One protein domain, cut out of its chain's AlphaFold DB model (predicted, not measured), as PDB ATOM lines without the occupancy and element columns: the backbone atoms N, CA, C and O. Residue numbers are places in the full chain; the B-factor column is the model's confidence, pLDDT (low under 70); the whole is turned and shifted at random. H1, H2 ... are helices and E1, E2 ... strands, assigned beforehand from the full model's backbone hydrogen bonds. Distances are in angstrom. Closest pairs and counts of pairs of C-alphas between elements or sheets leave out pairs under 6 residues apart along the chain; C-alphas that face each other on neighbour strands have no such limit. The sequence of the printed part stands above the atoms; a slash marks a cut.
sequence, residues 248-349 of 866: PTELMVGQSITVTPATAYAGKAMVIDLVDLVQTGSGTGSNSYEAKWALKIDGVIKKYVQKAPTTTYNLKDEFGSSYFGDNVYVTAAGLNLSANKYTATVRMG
ATOM      1  N   PRO A 248     -40.255 -49.948 -37.747       82.12
ATOM      2  CA  PRO A 248     -39.474 -48.788 -38.139       82.12
ATOM      3  C   PRO A 248     -38.350 -48.552 -37.126       82.12
ATOM      4  O   PRO A 248     -38.519 -48.753 -35.925       82.12
ATOM      5  N   THR A 249     -37.192 -48.129 -37.617       88.31
ATOM      6  CA  THR A 249     -36.037 -47.792 -36.787       88.31
ATOM      7  C   THR A 249     -36.029 -46.289 -36.546       88.31
ATOM      8  O   THR A 249     -35.911 -45.510 -37.490       88.31
ATOM      9  N   GLU A 250     -36.141 -45.864 -35.289       90.94
ATOM     10  CA  GLU A 250     -35.857 -44.477 -34.917       90.94
ATOM     11  C   GLU A 250     -34.343 -44.268 -34.821       90.94
ATOM     12  O   GLU A 250     -33.657 -44.928 -34.038       90.94
ATOM     13  N   LEU A 251     -33.821 -43.327 -35.603       93.31
ATOM     14  CA  LEU A 251     -32.431 -42.897 -35.552       93.31
ATOM     15  C   LEU A 251     -32.335 -41.548 -34.862       93.31
ATOM     16  O   LEU A 251     -33.019 -40.601 -35.236       93.31
ATOM     17  N   MET A 252     -31.447 -41.444 -33.884       94.62
ATOM     18  CA  MET A 252     -31.016 -40.175 -33.306       94.62
ATOM     19  C   MET A 252     -29.892 -39.567 -34.147       94.62
ATOM     20  O   MET A 252     -29.127 -40.287 -34.789       94.62
ATOM     21  N   VAL A 253     -29.742 -38.243 -34.101       94.69
ATOM     22  CA  VAL A 253     -28.578 -37.570 -34.703       94.69
ATOM     23  C   VAL A 253     -27.273 -38.207 -34.202       94.69
ATOM     24  O   VAL A 253     -27.071 -38.382 -33.000       94.69
ATOM     25  N   GLY A 254     -26.400 -38.580 -35.139       94.38
ATOM     26  CA  GLY A 254     -25.156 -39.317 -34.919       94.38
ATOM     27  C   GLY A 254     -25.280 -40.842 -35.027       94.38
ATOM     28  O   GLY A 254     -24.255 -41.522 -35.028       94.38
ATOM     29  N   GLN A 255     -26.495 -41.391 -35.125       97.06
ATOM     30  CA  GLN A 255     -26.719 -42.816 -35.374       97.06
ATOM     31  C   GLN A 255     -26.770 -43.133 -36.866       97.06
ATOM     32  O   GLN A 255     -26.880 -42.249 -37.719       97.06
ATOM     33  N   SER A 256     -26.681 -44.424 -37.165       96.62
ATOM     34  CA  SER A 256     -26.538 -44.902 -38.523       96.62
ATOM     35  C   SER A 256     -27.228 -46.235 -38.764       96.62
ATOM     36  O   SER A 256     -27.523 -46.987 -37.836       96.62
ATOM     37  N   ILE A 257     -27.478 -46.511 -40.040       95.25
ATOM     38  CA  ILE A 257     -28.013 -47.777 -40.540       95.25
ATOM     39  C   ILE A 257     -27.058 -48.369 -41.566       95.25
ATOM     40  O   ILE A 257     -26.426 -47.646 -42.333       95.25
ATOM     41  N   THR A 258     -26.951 -49.694 -41.574       95.00
ATOM     42  CA  THR A 258     -26.151 -50.423 -42.566       95.00
ATOM     43  C   THR A 258     -27.030 -50.772 -43.758       95.00
ATOM     44  O   THR A 258     -28.169 -51.189 -43.565       95.00
ATOM     45  N   VAL A 259     -26.507 -50.611 -44.973       93.75
ATOM     46  CA  VAL A 259     -27.217 -50.940 -46.219       93.75
ATOM     47  C   VAL A 259     -26.408 -51.913 -47.073       93.75
ATOM     48  O   VAL A 259     -25.177 -51.888 -47.081       93.75
ATOM     49  N   THR A 260     -27.105 -52.763 -47.815       92.56
ATOM     50  CA  THR A 260     -26.552 -53.751 -48.736       92.56
ATOM     51  C   THR A 260     -25.972 -53.043 -49.959       92.56
ATOM     52  O   THR A 260     -26.721 -52.383 -50.687       92.56
ATOM     53  N   PRO A 261     -24.663 -53.168 -50.240       92.94
ATOM     54  CA  PRO A 261     -24.053 -52.554 -51.415       92.94
ATOM     55  C   PRO A 261     -24.680 -53.053 -52.717       92.94
ATOM     56  O   PRO A 261     -25.019 -54.229 -52.847       92.94
ATOM     57  N   ALA A 262     -24.784 -52.176 -53.714       92.56
ATOM     58  CA  ALA A 262     -25.117 -52.588 -55.070       92.56
ATOM     59  C   ALA A 262     -23.958 -53.405 -55.667       92.56
ATOM     60  O   ALA A 262     -22.829 -53.341 -55.179       92.56
ATOM     61  N   THR A 263     -24.206 -54.127 -56.764       92.50
ATOM     62  CA  THR A 263     -23.215 -55.008 -57.411       92.50
ATOM     63  C   THR A 263     -21.876 -54.315 -57.686       92.50
ATOM     64  O   THR A 263     -20.822 -54.901 -57.456       92.50
ATOM     65  N   ALA A 264     -21.900 -53.041 -58.097       92.50
ATOM     66  CA  ALA A 264     -20.695 -52.243 -58.360       92.50
ATOM     67  C   ALA A 264     -19.819 -51.993 -57.113       92.50
ATOM     68  O   ALA A 264     -18.651 -51.633 -57.239       92.50
ATOM     69  N   TYR A 265     -20.374 -52.189 -55.918       94.19
ATOM     70  CA  TYR A 265     -19.711 -52.003 -54.632       94.19
ATOM     71  C   TYR A 265     -19.767 -53.263 -53.754       94.19
ATOM     72  O   TYR A 265     -19.651 -53.174 -52.530       94.19
ATOM     73  N   ALA A 266     -19.948 -54.444 -54.351       93.62
ATOM     74  CA  ALA A 266     -19.977 -55.705 -53.617       93.62
ATOM     75  C   ALA A 266     -18.738 -55.859 -52.706       93.62
ATOM     76  O   ALA A 266     -17.607 -55.584 -53.107       93.62
ATOM     77  N   GLY A 267     -18.960 -56.282 -51.456       93.31
ATOM     78  CA  GLY A 267     -17.906 -56.453 -50.446       93.31
ATOM     79  C   GLY A 267     -17.467 -55.175 -49.717       93.31
ATOM     80  O   GLY A 267     -16.582 -55.249 -48.868       93.31
ATOM     81  N   LYS A 268     -18.063 -54.015 -50.017       96.25
ATOM     82  CA  LYS A 268     -17.813 -52.752 -49.304       96.25
ATOM     83  C   LYS A 268     -18.744 -52.585 -48.110       96.25
ATOM     84  O   LYS A 268     -19.906 -52.964 -48.182       96.25
ATOM     85  N   ALA A 269     -18.269 -51.975 -47.026       95.56
ATOM     86  CA  ALA A 269     -19.147 -51.625 -45.912       95.56
ATOM     87  C   ALA A 269     -19.879 -50.317 -46.241       95.56
ATOM     88  O   ALA A 269     -19.225 -49.296 -46.474       95.56
ATOM     89  N   MET A 270     -21.215 -50.330 -46.262       97.31
ATOM     90  CA  MET A 270     -22.020 -49.135 -46.522       97.31
ATOM     91  C   MET A 270     -22.916 -48.781 -45.352       97.31
ATOM     92  O   MET A 270     -23.668 -49.611 -44.846       97.31
ATOM     93  N   VAL A 271     -22.833 -47.518 -44.945       97.56
ATOM     94  CA  VAL A 271     -23.545 -46.987 -43.787       97.56
ATOM     95  C   VAL A 271     -24.150 -45.636 -44.152       97.56
ATOM     96  O   VAL A 271     -23.500 -44.830 -44.817       97.56
ATOM     97  N   ILE A 272     -25.386 -45.383 -43.727       97.69
ATOM     98  CA  ILE A 272     -26.035 -44.077 -43.844       97.69
ATOM     99  C   ILE A 272     -26.194 -43.491 -42.445       97.69
ATOM    100  O   ILE A 272     -26.868 -44.078 -41.599       97.69
ATOM    101  N   ASP A 273     -25.598 -42.326 -42.223       97.69
ATOM    102  CA  ASP A 273     -25.674 -41.606 -40.954       97.69
ATOM    103  C   ASP A 273     -26.761 -40.537 -41.000       97.69
ATOM    104  O   ASP A 273     -26.828 -39.775 -41.968       97.69
ATOM    105  N   LEU A 274     -27.529 -40.407 -39.917       97.19
ATOM    106  CA  LEU A 274     -28.297 -39.198 -39.633       97.19
ATOM    107  C   LEU A 274     -27.356 -38.168 -39.001       97.19
ATOM    108  O   LEU A 274     -27.026 -38.250 -37.822       97.19
ATOM    109  N   VAL A 275     -26.882 -37.214 -39.794       97.25
ATOM    110  CA  VAL A 275     -25.838 -36.259 -39.394       97.25
ATOM    111  C   VAL A 275     -26.402 -35.073 -38.634       97.25
ATOM    112  O   VAL A 275     -25.754 -34.584 -37.714       97.25
ATOM    113  N   ASP A 276     -27.566 -34.581 -39.049       95.75
ATOM    114  CA  ASP A 276     -28.171 -33.386 -38.469       95.75
ATOM    115  C   ASP A 276     -29.684 -33.353 -38.715       95.75
ATOM    116  O   ASP A 276     -30.196 -34.025 -39.614       95.75
ATOM    117  N   LEU A 277     -30.387 -32.553 -37.920       93.31
ATOM    118  CA  LEU A 277     -31.824 -32.320 -37.994       93.31
ATOM    119  C   LEU A 277     -32.090 -30.834 -37.742       93.31
ATOM    120  O   LEU A 277     -32.094 -30.365 -36.606       93.31
ATOM    121  N   VAL A 278     -32.304 -30.082 -38.820       90.38
ATOM    122  CA  VAL A 278     -32.460 -28.626 -38.769       90.38
ATOM    123  C   VAL A 278     -33.937 -28.275 -38.718       90.38
ATOM    124  O   VAL A 278     -34.689 -28.604 -39.630       90.38
ATOM    125  N   GLN A 279     -34.378 -27.579 -37.672       89.38
ATOM    126  CA  GLN A 279     -35.731 -27.029 -37.639       89.38
ATOM    127  C   GLN A 279     -35.847 -25.880 -38.652       89.38
ATOM    128  O   GLN A 279     -35.142 -24.880 -38.536       89.38
ATOM    129  N   THR A 280     -36.737 -26.007 -39.634       86.94
ATOM    130  CA  THR A 280     -36.922 -25.016 -40.710       86.94
ATOM    131  C   THR A 280     -38.138 -24.111 -40.513       86.94
ATOM    132  O   THR A 280     -38.214 -23.050 -41.130       86.94
ATOM    133  N   GLY A 281     -39.064 -24.476 -39.620       80.44
ATOM    134  CA  GLY A 281     -40.240 -23.671 -39.275       80.44
ATOM    135  C   GLY A 281     -40.027 -22.817 -38.020       80.44
ATOM    136  O   GLY A 281     -39.661 -23.343 -36.969       80.44
ATOM    137  N   SER A 282     -40.294 -21.510 -38.111       66.50
ATOM    138  CA  SER A 282     -40.153 -20.530 -37.016       66.50
ATOM    139  C   SER A 282     -41.469 -20.172 -36.299       66.50
ATOM    140  O   SER A 282     -41.499 -19.244 -35.491       66.50
ATOM    141  N   GLY A 283     -42.566 -20.887 -36.570       66.38
ATOM    142  CA  GLY A 283     -43.895 -20.589 -36.024       66.38
ATOM    143  C   GLY A 283     -44.324 -21.506 -34.876       66.38
ATOM    144  O   GLY A 283     -44.141 -22.721 -34.931       66.38
ATOM    145  N   THR A 284     -44.978 -20.932 -33.863       60.66
ATOM    146  CA  THR A 284     -45.729 -21.658 -32.827       60.66
ATOM    147  C   THR A 284     -46.882 -22.433 -33.472       60.66
ATOM    148  O   THR A 284     -47.973 -21.893 -33.634       60.66
ATOM    149  N   GLY A 285     -46.634 -23.676 -33.889       64.31
ATOM    150  CA  GLY A 285     -47.675 -24.569 -34.412       64.31
ATOM    151  C   GLY A 285     -47.267 -25.471 -35.575       64.31
ATOM    152  O   GLY A 285     -48.045 -26.346 -35.942       64.31
ATOM    153  N   SER A 286     -46.082 -25.302 -36.172       66.31
ATOM    154  CA  SER A 286     -45.628 -26.160 -37.282       66.31
ATOM    155  C   SER A 286     -44.101 -26.216 -37.326       66.31
ATOM    156  O   SER A 286     -43.458 -25.554 -38.138       66.31
ATOM    157  N   ASN A 287     -43.504 -26.987 -36.417       77.06
ATOM    158  CA  ASN A 287     -42.073 -27.266 -36.477       77.06
ATOM    159  C   ASN A 287     -41.829 -28.260 -37.621       77.06
ATOM    160  O   ASN A 287     -42.049 -29.457 -37.454       77.06
ATOM    161  N   SER A 288     -41.407 -27.773 -38.785       84.69
ATOM    162  CA  SER A 288     -40.842 -28.619 -39.838       84.69
ATOM    163  C   SER A 288     -39.363 -28.868 -39.558       84.69
ATOM    164  O   SER A 288     -38.666 -27.984 -39.052       84.69
ATOM    165  N   TYR A 289     -38.880 -30.060 -39.899       90.00
ATOM    166  CA  TYR A 289     -37.485 -30.449 -39.718       90.00
ATOM    167  C   TYR A 289     -36.893 -30.929 -41.040       90.00
ATOM    168  O   TYR A 289     -37.544 -31.649 -41.785       90.00
ATOM    169  N   GLU A 290     -35.656 -30.555 -41.338       93.06
ATOM    170  CA  GLU A 290     -34.862 -31.095 -42.438       93.06
ATOM    171  C   GLU A 290     -33.814 -32.053 -41.893       93.06
ATOM    172  O   GLU A 290     -32.959 -31.658 -41.101       93.06
ATOM    173  N   ALA A 291     -33.859 -33.311 -42.330       94.75
ATOM    174  CA  ALA A 291     -32.858 -34.298 -41.958       94.75
ATOM    175  C   ALA A 291     -31.689 -34.257 -42.949       94.75
ATOM    176  O   ALA A 291     -31.884 -34.265 -44.170       94.75
ATOM    177  N   LYS A 292     -30.467 -34.219 -42.418       97.00
ATOM    178  CA  LYS A 292     -29.220 -34.304 -43.173       97.00
ATOM    179  C   LYS A 292     -28.609 -35.685 -42.993       97.00
ATOM    180  O   LYS A 292     -28.312 -36.103 -41.878       97.00
ATOM    181  N   TRP A 293     -28.353 -36.352 -44.106       97.88
ATOM    182  CA  TRP A 293     -27.855 -37.714 -44.190       97.88
ATOM    183  C   TRP A 293     -26.479 -37.754 -44.843       97.88
ATOM    184  O   TRP A 293     -26.207 -36.972 -45.757       97.88
ATOM    185  N   ALA A 294     -25.628 -38.688 -44.426       98.25
ATOM    186  CA  ALA A 294     -24.353 -38.964 -45.082       98.25
ATOM    187  C   ALA A 294     -24.226 -40.442 -45.443       98.25
ATOM    188  O   ALA A 294     -24.289 -41.298 -44.568       98.25
ATOM    189  N   LEU A 295     -23.970 -40.728 -46.719       98.06
ATOM    190  CA  LEU A 295     -23.580 -42.062 -47.167       98.06
ATOM    191  C   LEU A 295     -22.071 -42.238 -46.968       98.06
ATOM    192  O   LEU A 295     -21.274 -41.481 -47.533       98.06
ATOM    193  N   LYS A 296     -21.681 -43.261 -46.211       98.25
ATOM    194  CA  LYS A 296     -20.301 -43.694 -45.986       98.25
ATOM    195  C   LYS A 296     -20.035 -45.025 -46.683       98.25
ATOM    196  O   LYS A 296     -20.817 -45.959 -46.549       98.25
ATOM    197  N   ILE A 297     -18.900 -45.115 -47.374       97.69
ATOM    198  CA  ILE A 297     -18.371 -46.357 -47.957       97.69
ATOM    199  C   ILE A 297     -16.998 -46.610 -47.334       97.69
ATOM    200  O   ILE A 297     -16.125 -45.746 -47.429       97.69
ATOM    201  N   ASP A 298     -16.822 -47.761 -46.683       96.69
ATOM    202  CA  ASP A 298     -15.622 -48.122 -45.907       96.69
ATOM    203  C   ASP A 298     -15.225 -47.017 -44.902       96.69
ATOM    204  O   ASP A 298     -14.063 -46.635 -44.772       96.69
ATOM    205  N   GLY A 299     -16.223 -46.433 -44.229       96.12
ATOM    206  CA  GLY A 299     -16.039 -45.358 -43.246       96.12
ATOM    207  C   GLY A 299     -15.806 -43.957 -43.832       96.12
ATOM    208  O   GLY A 299     -15.854 -42.978 -43.088       96.12
ATOM    209  N   VAL A 300     -15.619 -43.825 -45.149       96.88
ATOM    210  CA  VAL A 300     -15.396 -42.535 -45.820       96.88
ATOM    211  C   VAL A 300     -16.709 -41.978 -46.360       96.88
ATOM    212  O   VAL A 300     -17.397 -42.643 -47.134       96.88
ATOM    213  N   ILE A 301     -17.036 -40.733 -46.006       97.94
ATOM    214  CA  ILE A 301     -18.228 -40.045 -46.518       97.94
ATOM    215  C   ILE A 301     -18.085 -39.821 -48.024       97.94
ATOM    216  O   ILE A 301     -17.100 -39.249 -48.491       97.94
ATOM    217  N   LYS A 302     -19.088 -40.263 -48.781       97.50
ATOM    218  CA  LYS A 302     -19.154 -40.110 -50.237       97.50
ATOM    219  C   LYS A 302     -20.105 -39.023 -50.680       97.50
ATOM    220  O   LYS A 302     -19.796 -38.305 -51.626       97.50
ATOM    221  N   LYS A 303     -21.256 -38.905 -50.022       97.50
ATOM    222  CA  LYS A 303     -22.308 -37.970 -50.422       97.50
ATOM    223  C   LYS A 303     -23.130 -37.548 -49.212       97.50
ATOM    224  O   LYS A 303     -23.323 -38.343 -48.295       97.50
ATOM    225  N   TYR A 304     -23.626 -36.314 -49.252       97.69
ATOM    226  CA  TYR A 304     -24.640 -35.811 -48.332       97.69
ATOM    227  C   TYR A 304     -25.970 -35.630 -49.060       97.69
ATOM    228  O   TYR A 304     -25.990 -35.276 -50.240       97.69
ATOM    229  N   VAL A 305     -27.062 -35.836 -48.334       96.69
ATOM    230  CA  VAL A 305     -28.432 -35.515 -48.749       96.69
ATOM    231  C   VAL A 305     -29.064 -34.717 -47.618       96.69
ATOM    232  O   VAL A 305     -28.912 -35.089 -46.463       96.69
ATOM    233  N   GLN A 306     -29.757 -33.626 -47.921       95.94
ATOM    234  CA  GLN A 306     -30.520 -32.867 -46.931       95.94
ATOM    235  C   GLN A 306     -31.932 -32.659 -47.463       95.94
ATOM    236  O   GLN A 306     -32.091 -32.133 -48.565       95.94
ATOM    237  N   LYS A 307     -32.940 -33.128 -46.719       92.25
ATOM    238  CA  LYS A 307     -34.333 -33.114 -47.177       92.25
ATOM    239  C   LYS A 307     -35.320 -33.066 -46.013       92.25
ATOM    240  O   LYS A 307     -35.160 -33.771 -45.012       92.25
ATOM    241  N   ALA A 308     -36.357 -32.245 -46.156       84.12
ATOM    242  CA  ALA A 308     -37.498 -32.243 -45.248       84.12
ATOM    243  C   ALA A 308     -38.385 -33.466 -45.536       84.12
ATOM    244  O   ALA A 308     -38.689 -33.713 -46.705       84.12
ATOM    245  N   PRO A 309     -38.859 -34.207 -44.519       71.19
ATOM    246  CA  PRO A 309     -39.850 -35.259 -44.682       71.19
ATOM    247  C   PRO A 309     -41.252 -34.637 -44.761       71.19
ATOM    248  O   PRO A 309     -42.151 -35.024 -44.025       71.19
ATOM    249  N   THR A 310     -41.455 -33.624 -45.613       69.81
ATOM    250  CA  THR A 310     -42.819 -33.134 -45.900       69.81
ATOM    251  C   THR A 310     -43.669 -34.239 -46.534       69.81
ATOM    252  O   THR A 310     -44.889 -34.247 -46.405       69.81
ATOM    253  N   THR A 311     -43.008 -35.200 -47.179       70.44
ATOM    254  CA  THR A 311     -43.524 -36.511 -47.564       70.44
ATOM    255  C   THR A 311     -42.455 -37.562 -47.293       70.44
ATOM    256  O   THR A 311     -41.266 -37.233 -47.217       70.44
ATOM    257  N   THR A 312     -42.851 -38.832 -47.224       80.44
ATOM    258  CA  THR A 312     -41.893 -39.939 -47.241       80.44
ATOM    259  C   THR A 312     -40.964 -39.826 -48.454       80.44
ATOM    260  O   THR A 312     -41.426 -39.590 -49.572       80.44
ATOM    261  N   TYR A 313     -39.656 -39.993 -48.252       86.31
ATOM    262  CA  TYR A 313     -38.665 -40.042 -49.334       86.31
ATOM    263  C   TYR A 313     -37.698 -41.209 -49.147       86.31
ATOM    264  O   TYR A 313     -37.482 -41.681 -48.033       86.31
ATOM    265  N   ASN A 314     -37.118 -41.684 -50.249       89.25
ATOM    266  CA  ASN A 314     -36.218 -42.832 -50.262       89.25
ATOM    267  C   ASN A 314     -34.769 -42.378 -50.438       89.25
ATOM    268  O   ASN A 314     -34.403 -41.842 -51.481       89.25
ATOM    269  N   LEU A 315     -33.916 -42.643 -49.452       92.94
ATOM    270  CA  LEU A 315     -32.504 -42.265 -49.507       92.94
ATOM    271  C   LEU A 315     -31.756 -42.949 -50.656       92.94
ATOM    272  O   LEU A 315     -30.775 -42.385 -51.134       92.94
ATOM    273  N   LYS A 316     -32.214 -44.108 -51.147       91.44
ATOM    274  CA  LYS A 316     -31.643 -44.735 -52.349       91.44
ATOM    275  C   LYS A 316     -31.762 -43.828 -53.569       91.44
ATOM    276  O   LYS A 316     -30.791 -43.674 -54.305       91.44
ATOM    277  N   ASP A 317     -32.913 -43.196 -53.749       89.25
ATOM    278  CA  ASP A 317     -33.174 -42.324 -54.893       89.25
ATOM    279  C   ASP A 317     -32.407 -41.001 -54.746       89.25
ATOM    280  O   ASP A 317     -31.815 -40.508 -55.706       89.25
ATOM    281  N   GLU A 318     -32.302 -40.478 -53.519       94.94
ATOM    282  CA  GLU A 318     -31.552 -39.247 -53.240       94.94
ATOM    283  C   GLU A 318     -30.025 -39.433 -53.360       94.94
ATOM    284  O   GLU A 318     -29.311 -38.571 -53.892       94.94
ATOM    285  N   PHE A 319     -29.480 -40.556 -52.873       95.50
ATOM    286  CA  PHE A 319     -28.053 -40.863 -52.989       95.50
ATOM    287  C   PHE A 319     -27.686 -41.355 -54.394       95.50
ATOM    288  O   PHE A 319     -26.641 -40.944 -54.910       95.50
ATOM    289  N   GLY A 320     -28.562 -42.135 -55.028       91.75
ATOM    290  CA  GLY A 320     -28.403 -42.763 -56.336       91.75
ATOM    291  C   GLY A 320     -28.477 -44.291 -56.233       91.75
ATOM    292  O   GLY A 320     -27.742 -44.903 -55.456       91.75
ATOM    293  N   SER A 321     -29.309 -44.916 -57.072       88.06
ATOM    294  CA  SER A 321     -29.571 -46.367 -57.064       88.06
ATOM    295  C   SER A 321     -28.354 -47.249 -57.375       88.06
ATOM    296  O   SER A 321     -28.414 -48.461 -57.184       88.06
ATOM    297  N   SER A 322     -27.243 -46.658 -57.824       94.12
ATOM    298  CA  SER A 322     -25.984 -47.348 -58.113       94.12
ATOM    299  C   SER A 322     -25.119 -47.633 -56.882       94.12
ATOM    300  O   SER A 322     -24.184 -48.422 -56.994       94.12
ATOM    301  N   TYR A 323     -25.387 -47.011 -55.726       93.25
ATOM    302  CA  TYR A 323     -24.569 -47.195 -54.521       93.25
ATOM    303  C   TYR A 323     -24.959 -48.444 -53.726       93.25
ATOM    304  O   TYR A 323     -24.126 -49.318 -53.495       93.25
ATOM    305  N   PHE A 324     -26.225 -48.545 -53.328       90.19
ATOM    306  CA  PHE A 324     -26.740 -49.627 -52.490       90.19
ATOM    307  C   PHE A 324     -28.065 -50.167 -53.038       90.19
ATOM    308  O   PHE A 324     -28.807 -49.467 -53.728       90.19
ATOM    309  N   GLY A 325     -28.329 -51.448 -52.775       82.56
ATOM    310  CA  GLY A 325     -29.509 -52.166 -53.253       82.56
ATOM    311  C   GLY A 325     -30.767 -51.875 -52.439       82.56
ATOM    312  O   GLY A 325     -31.860 -51.844 -53.010       82.56
ATOM    313  N   ASP A 326     -30.614 -51.608 -51.142       84.81
ATOM    314  CA  ASP A 326     -31.734 -51.435 -50.216       84.81
ATOM    315  C   ASP A 326     -32.494 -50.131 -50.467       84.81
ATOM    316  O   ASP A 326     -31.895 -49.079 -50.684       84.81
ATOM    317  N   ASN A 327     -33.824 -50.170 -50.383       85.00
ATOM    318  CA  ASN A 327     -34.599 -48.942 -50.232       85.00
ATOM    319  C   ASN A 327     -34.622 -48.537 -48.759       85.00
ATOM    320  O   ASN A 327     -34.731 -49.384 -47.872       85.00
ATOM    321  N   VAL A 328     -34.521 -47.237 -48.512       89.94
ATOM    322  CA  VAL A 328     -34.428 -46.668 -47.169       89.94
ATOM    323  C   VAL A 328     -35.360 -45.470 -47.099       89.94
ATOM    324  O   VAL A 328     -35.009 -44.366 -47.516       89.94
ATOM    325  N   TYR A 329     -36.567 -45.700 -46.598       88.00
ATOM    326  CA  TYR A 329     -37.627 -44.702 -46.544       88.00
ATOM    327  C   TYR A 329     -37.563 -43.922 -45.239       88.00
ATOM    328  O   TYR A 329     -37.643 -44.506 -44.160       88.00
ATOM    329  N   VAL A 330     -37.448 -42.602 -45.338       89.56
ATOM    330  CA  VAL A 330     -37.559 -41.680 -44.207       89.56
ATOM    331  C   VAL A 330     -39.004 -41.213 -44.140       89.56
ATOM    332  O   VAL A 330     -39.446 -40.483 -45.026       89.56
ATOM    333  N   THR A 331     -39.741 -41.661 -43.126       83.94
ATOM    334  CA  THR A 331     -41.192 -41.421 -43.010       83.94
ATOM    335  C   THR A 331     -41.532 -40.268 -42.075       83.94
ATOM    336  O   THR A 331     -42.565 -39.631 -42.229       83.94
ATOM    337  N   ALA A 332     -40.669 -39.976 -41.102       86.44
ATOM    338  CA  ALA A 332     -40.854 -38.868 -40.176       86.44
ATOM    339  C   ALA A 332     -39.502 -38.337 -39.708       86.44
ATOM    340  O   ALA A 332     -38.520 -39.078 -39.649       86.44
ATOM    341  N   ALA A 333     -39.454 -37.060 -39.343       88.88
ATOM    342  CA  ALA A 333     -38.324 -36.511 -38.616       88.88
ATOM    343  C   ALA A 333     -38.785 -35.357 -37.721       88.88
ATOM    344  O   ALA A 333     -39.607 -34.535 -38.132       88.88
ATOM    345  N   GLY A 334     -38.286 -35.312 -36.489       89.44
ATOM    346  CA  GLY A 334     -38.726 -34.324 -35.516       89.44
ATOM    347  C   GLY A 334     -38.052 -34.422 -34.160       89.44
ATOM    348  O   GLY A 334     -37.066 -35.131 -33.974       89.44
ATOM    349  N   LEU A 335     -38.577 -33.661 -33.200       83.50
ATOM    350  CA  LEU A 335     -38.162 -33.737 -31.803       83.50
ATOM    351  C   LEU A 335     -39.010 -34.793 -31.086       83.50
ATOM    352  O   LEU A 335     -40.195 -34.572 -30.835       83.50
ATOM    353  N   ASN A 336     -38.402 -35.916 -30.704       80.69
ATOM    354  CA  ASN A 336     -39.030 -36.851 -29.781       80.69
ATOM    355  C   ASN A 336     -39.042 -36.205 -28.388       80.69
ATOM    356  O   ASN A 336     -38.024 -36.171 -27.691       80.69
ATOM    357  N   LEU A 337     -40.198 -35.662 -27.996       78.00
ATOM    358  CA  LEU A 337     -40.373 -34.917 -26.743       78.00
ATOM    359  C   LEU A 337     -40.079 -35.768 -25.502       78.00
ATOM    360  O   LEU A 337     -39.571 -35.243 -24.517       78.00
ATOM    361  N   SER A 338     -40.362 -37.074 -25.553       76.06
ATOM    362  CA  SER A 338     -40.138 -37.977 -24.417       76.06
ATOM    363  C   SER A 338     -38.649 -38.202 -24.142       76.06
ATOM    364  O   SER A 338     -38.230 -38.257 -22.988       76.06
ATOM    365  N   ALA A 339     -37.841 -38.267 -25.203       77.31
ATOM    366  CA  ALA A 339     -36.393 -38.429 -25.120       77.31
ATOM    367  C   ALA A 339     -35.631 -37.092 -25.120       77.31
ATOM    368  O   ALA A 339     -34.432 -37.083 -24.844       77.31
ATOM    369  N   ASN A 340     -36.306 -35.984 -25.451       84.69
ATOM    370  CA  ASN A 340     -35.720 -34.678 -25.758       84.69
ATOM    371  C   ASN A 340     -34.570 -34.772 -26.781       84.69
ATOM    372  O   ASN A 340     -33.486 -34.222 -26.580       84.69
ATOM    373  N   LYS A 341     -34.787 -35.533 -27.861       87.06
ATOM    374  CA  LYS A 341     -33.789 -35.775 -28.914       87.06
ATOM    375  C   LYS A 341     -34.396 -35.636 -30.299       87.06
ATOM    376  O   LYS A 341     -35.540 -36.025 -30.519       87.06
ATOM    377  N   TYR A 342     -33.607 -35.108 -31.229       88.38
ATOM    378  CA  TYR A 342     -33.956 -35.082 -32.643       88.38
ATOM    379  C   TYR A 342     -33.835 -36.490 -33.223       88.38
ATOM    380  O   TYR A 342     -32.754 -37.089 -33.169       88.38
ATOM    381  N   THR A 343     -34.942 -37.010 -33.743       91.38
ATOM    382  CA  THR A 343     -35.031 -38.343 -34.334       91.38
ATOM    383  C   THR A 343     -35.554 -38.288 -35.763       91.38
ATOM    384  O   THR A 343     -36.316 -37.393 -36.135       91.38
ATOM    385  N   ALA A 344     -35.140 -39.256 -36.575       91.62
ATOM    386  CA  ALA A 344     -35.769 -39.578 -37.845       91.62
ATOM    387  C   ALA A 344     -36.199 -41.045 -37.842       91.62
ATOM    388  O   ALA A 344     -35.438 -41.922 -37.435       91.62
ATOM    389  N   THR A 345     -37.410 -41.308 -38.311       88.88
ATOM    390  CA  THR A 345     -37.969 -42.653 -38.420       88.88
ATOM    391  C   THR A 345     -37.663 -43.198 -39.805       88.88
ATOM    392  O   THR A 345     -38.049 -42.602 -40.815       88.88
ATOM    393  N   VAL A 346     -36.957 -44.327 -39.849       89.38
ATOM    394  CA  VAL A 346     -36.493 -44.958 -41.083       89.38
ATOM    395  C   VAL A 346     -37.038 -46.375 -41.205       89.38
ATOM    396  O   VAL A 346     -37.062 -47.137 -40.240       89.38
ATOM    397  N   ARG A 347     -37.450 -46.753 -42.415       86.62
ATOM    398  CA  ARG A 347     -37.841 -48.117 -42.783       86.62
ATOM    399  C   ARG A 347     -36.913 -48.623 -43.883       86.62
ATOM    400  O   ARG A 347     -36.760 -47.966 -44.911       86.62
ATOM    401  N   MET A 348     -36.288 -49.776 -43.665       82.06
ATOM    402  CA  MET A 348     -35.406 -50.420 -44.641       82.06
ATOM    403  C   MET A 348     -36.129 -51.552 -45.372       82.06
ATOM    404  O   MET A 348     -36.920 -52.263 -44.759       82.06
ATOM    405  N   GLY A 349     -35.804 -51.754 -46.651       68.25
ATOM    406  CA  GLY A 349     -36.121 -52.974 -47.397       68.25
ATOM    407  C   GLY A 349     -36.911 -52.761 -48.690       68.25
ATOM    408  O   GLY A 349     -37.429 -51.685 -48.981       68.25
TER     409      GLY A 349
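Overview. This is residues 248 to 349 of the 866 residues of the protein "S_layer_N domain-containing protein" of uncultured archaeon (UniProt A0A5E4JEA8). Two sheets stand face to face with their strands crossed, a sandwich of a larger strongly twisted sheet E2-E3-E4-E5 and a smaller one E1-E7-E6, with short helix H1 over the larger sheet, near one end of E6. The links E2 to E3 and E3 to E4 reach the two ends of the long axis. The 102 printed residues hold E1 E2 E3 E4 E5 H1 E6 E7 in chain order; both sheets are antiparallel, the class mostly strand. The whole is compact, radius of gyration of the C-alphas 13.8 A, yet a rod spanning 47 by 23 by 22 A.

Along the chain. Find C-alpha 270 at (-22.020, -49.135, -46.522); from there E3 runs 27.5 A to residue 279. In the same sheet look for E2, residues 256 to 259, E4, residues 289 to 297, 26.2 A from first to last C-alpha, and E5, residues 300 to 307. H1 is residues 315 to 319. Find E1 at 249 to 252, E6 at 328 to 336, which bends by 57 degrees at residue 331, and E7 from 341 to C-alpha 348 at (-35.406, -50.420, -44.641).

Arrangement. E2 to E5 form a meander, each strand the antiparallel neighbour of the one before: see N 257 and O 272, 3.0 A, N 273 and O 294, 2.9 A, and N 293 and O 305, 2.7 A. In the other sheet, find N 251 and O 344, 2.8 A, and N 343 and O 334, 2.8 A. The sheets' facing parts are 9.0 A centre to centre, strands at 52 degrees. H1, its O i to N i+4 pair within hydrogen-bond range, has a height over the larger sheet of 7.4 A and only grazes the other.

Size, cuts and confidence. The farthest C-alphas, Gly 267 and Thr 284, are 47.9 A apart. The printed part has no cut, and no link is long. Look for pLDDT under 70 at residues 282 to 286, 310 and 349.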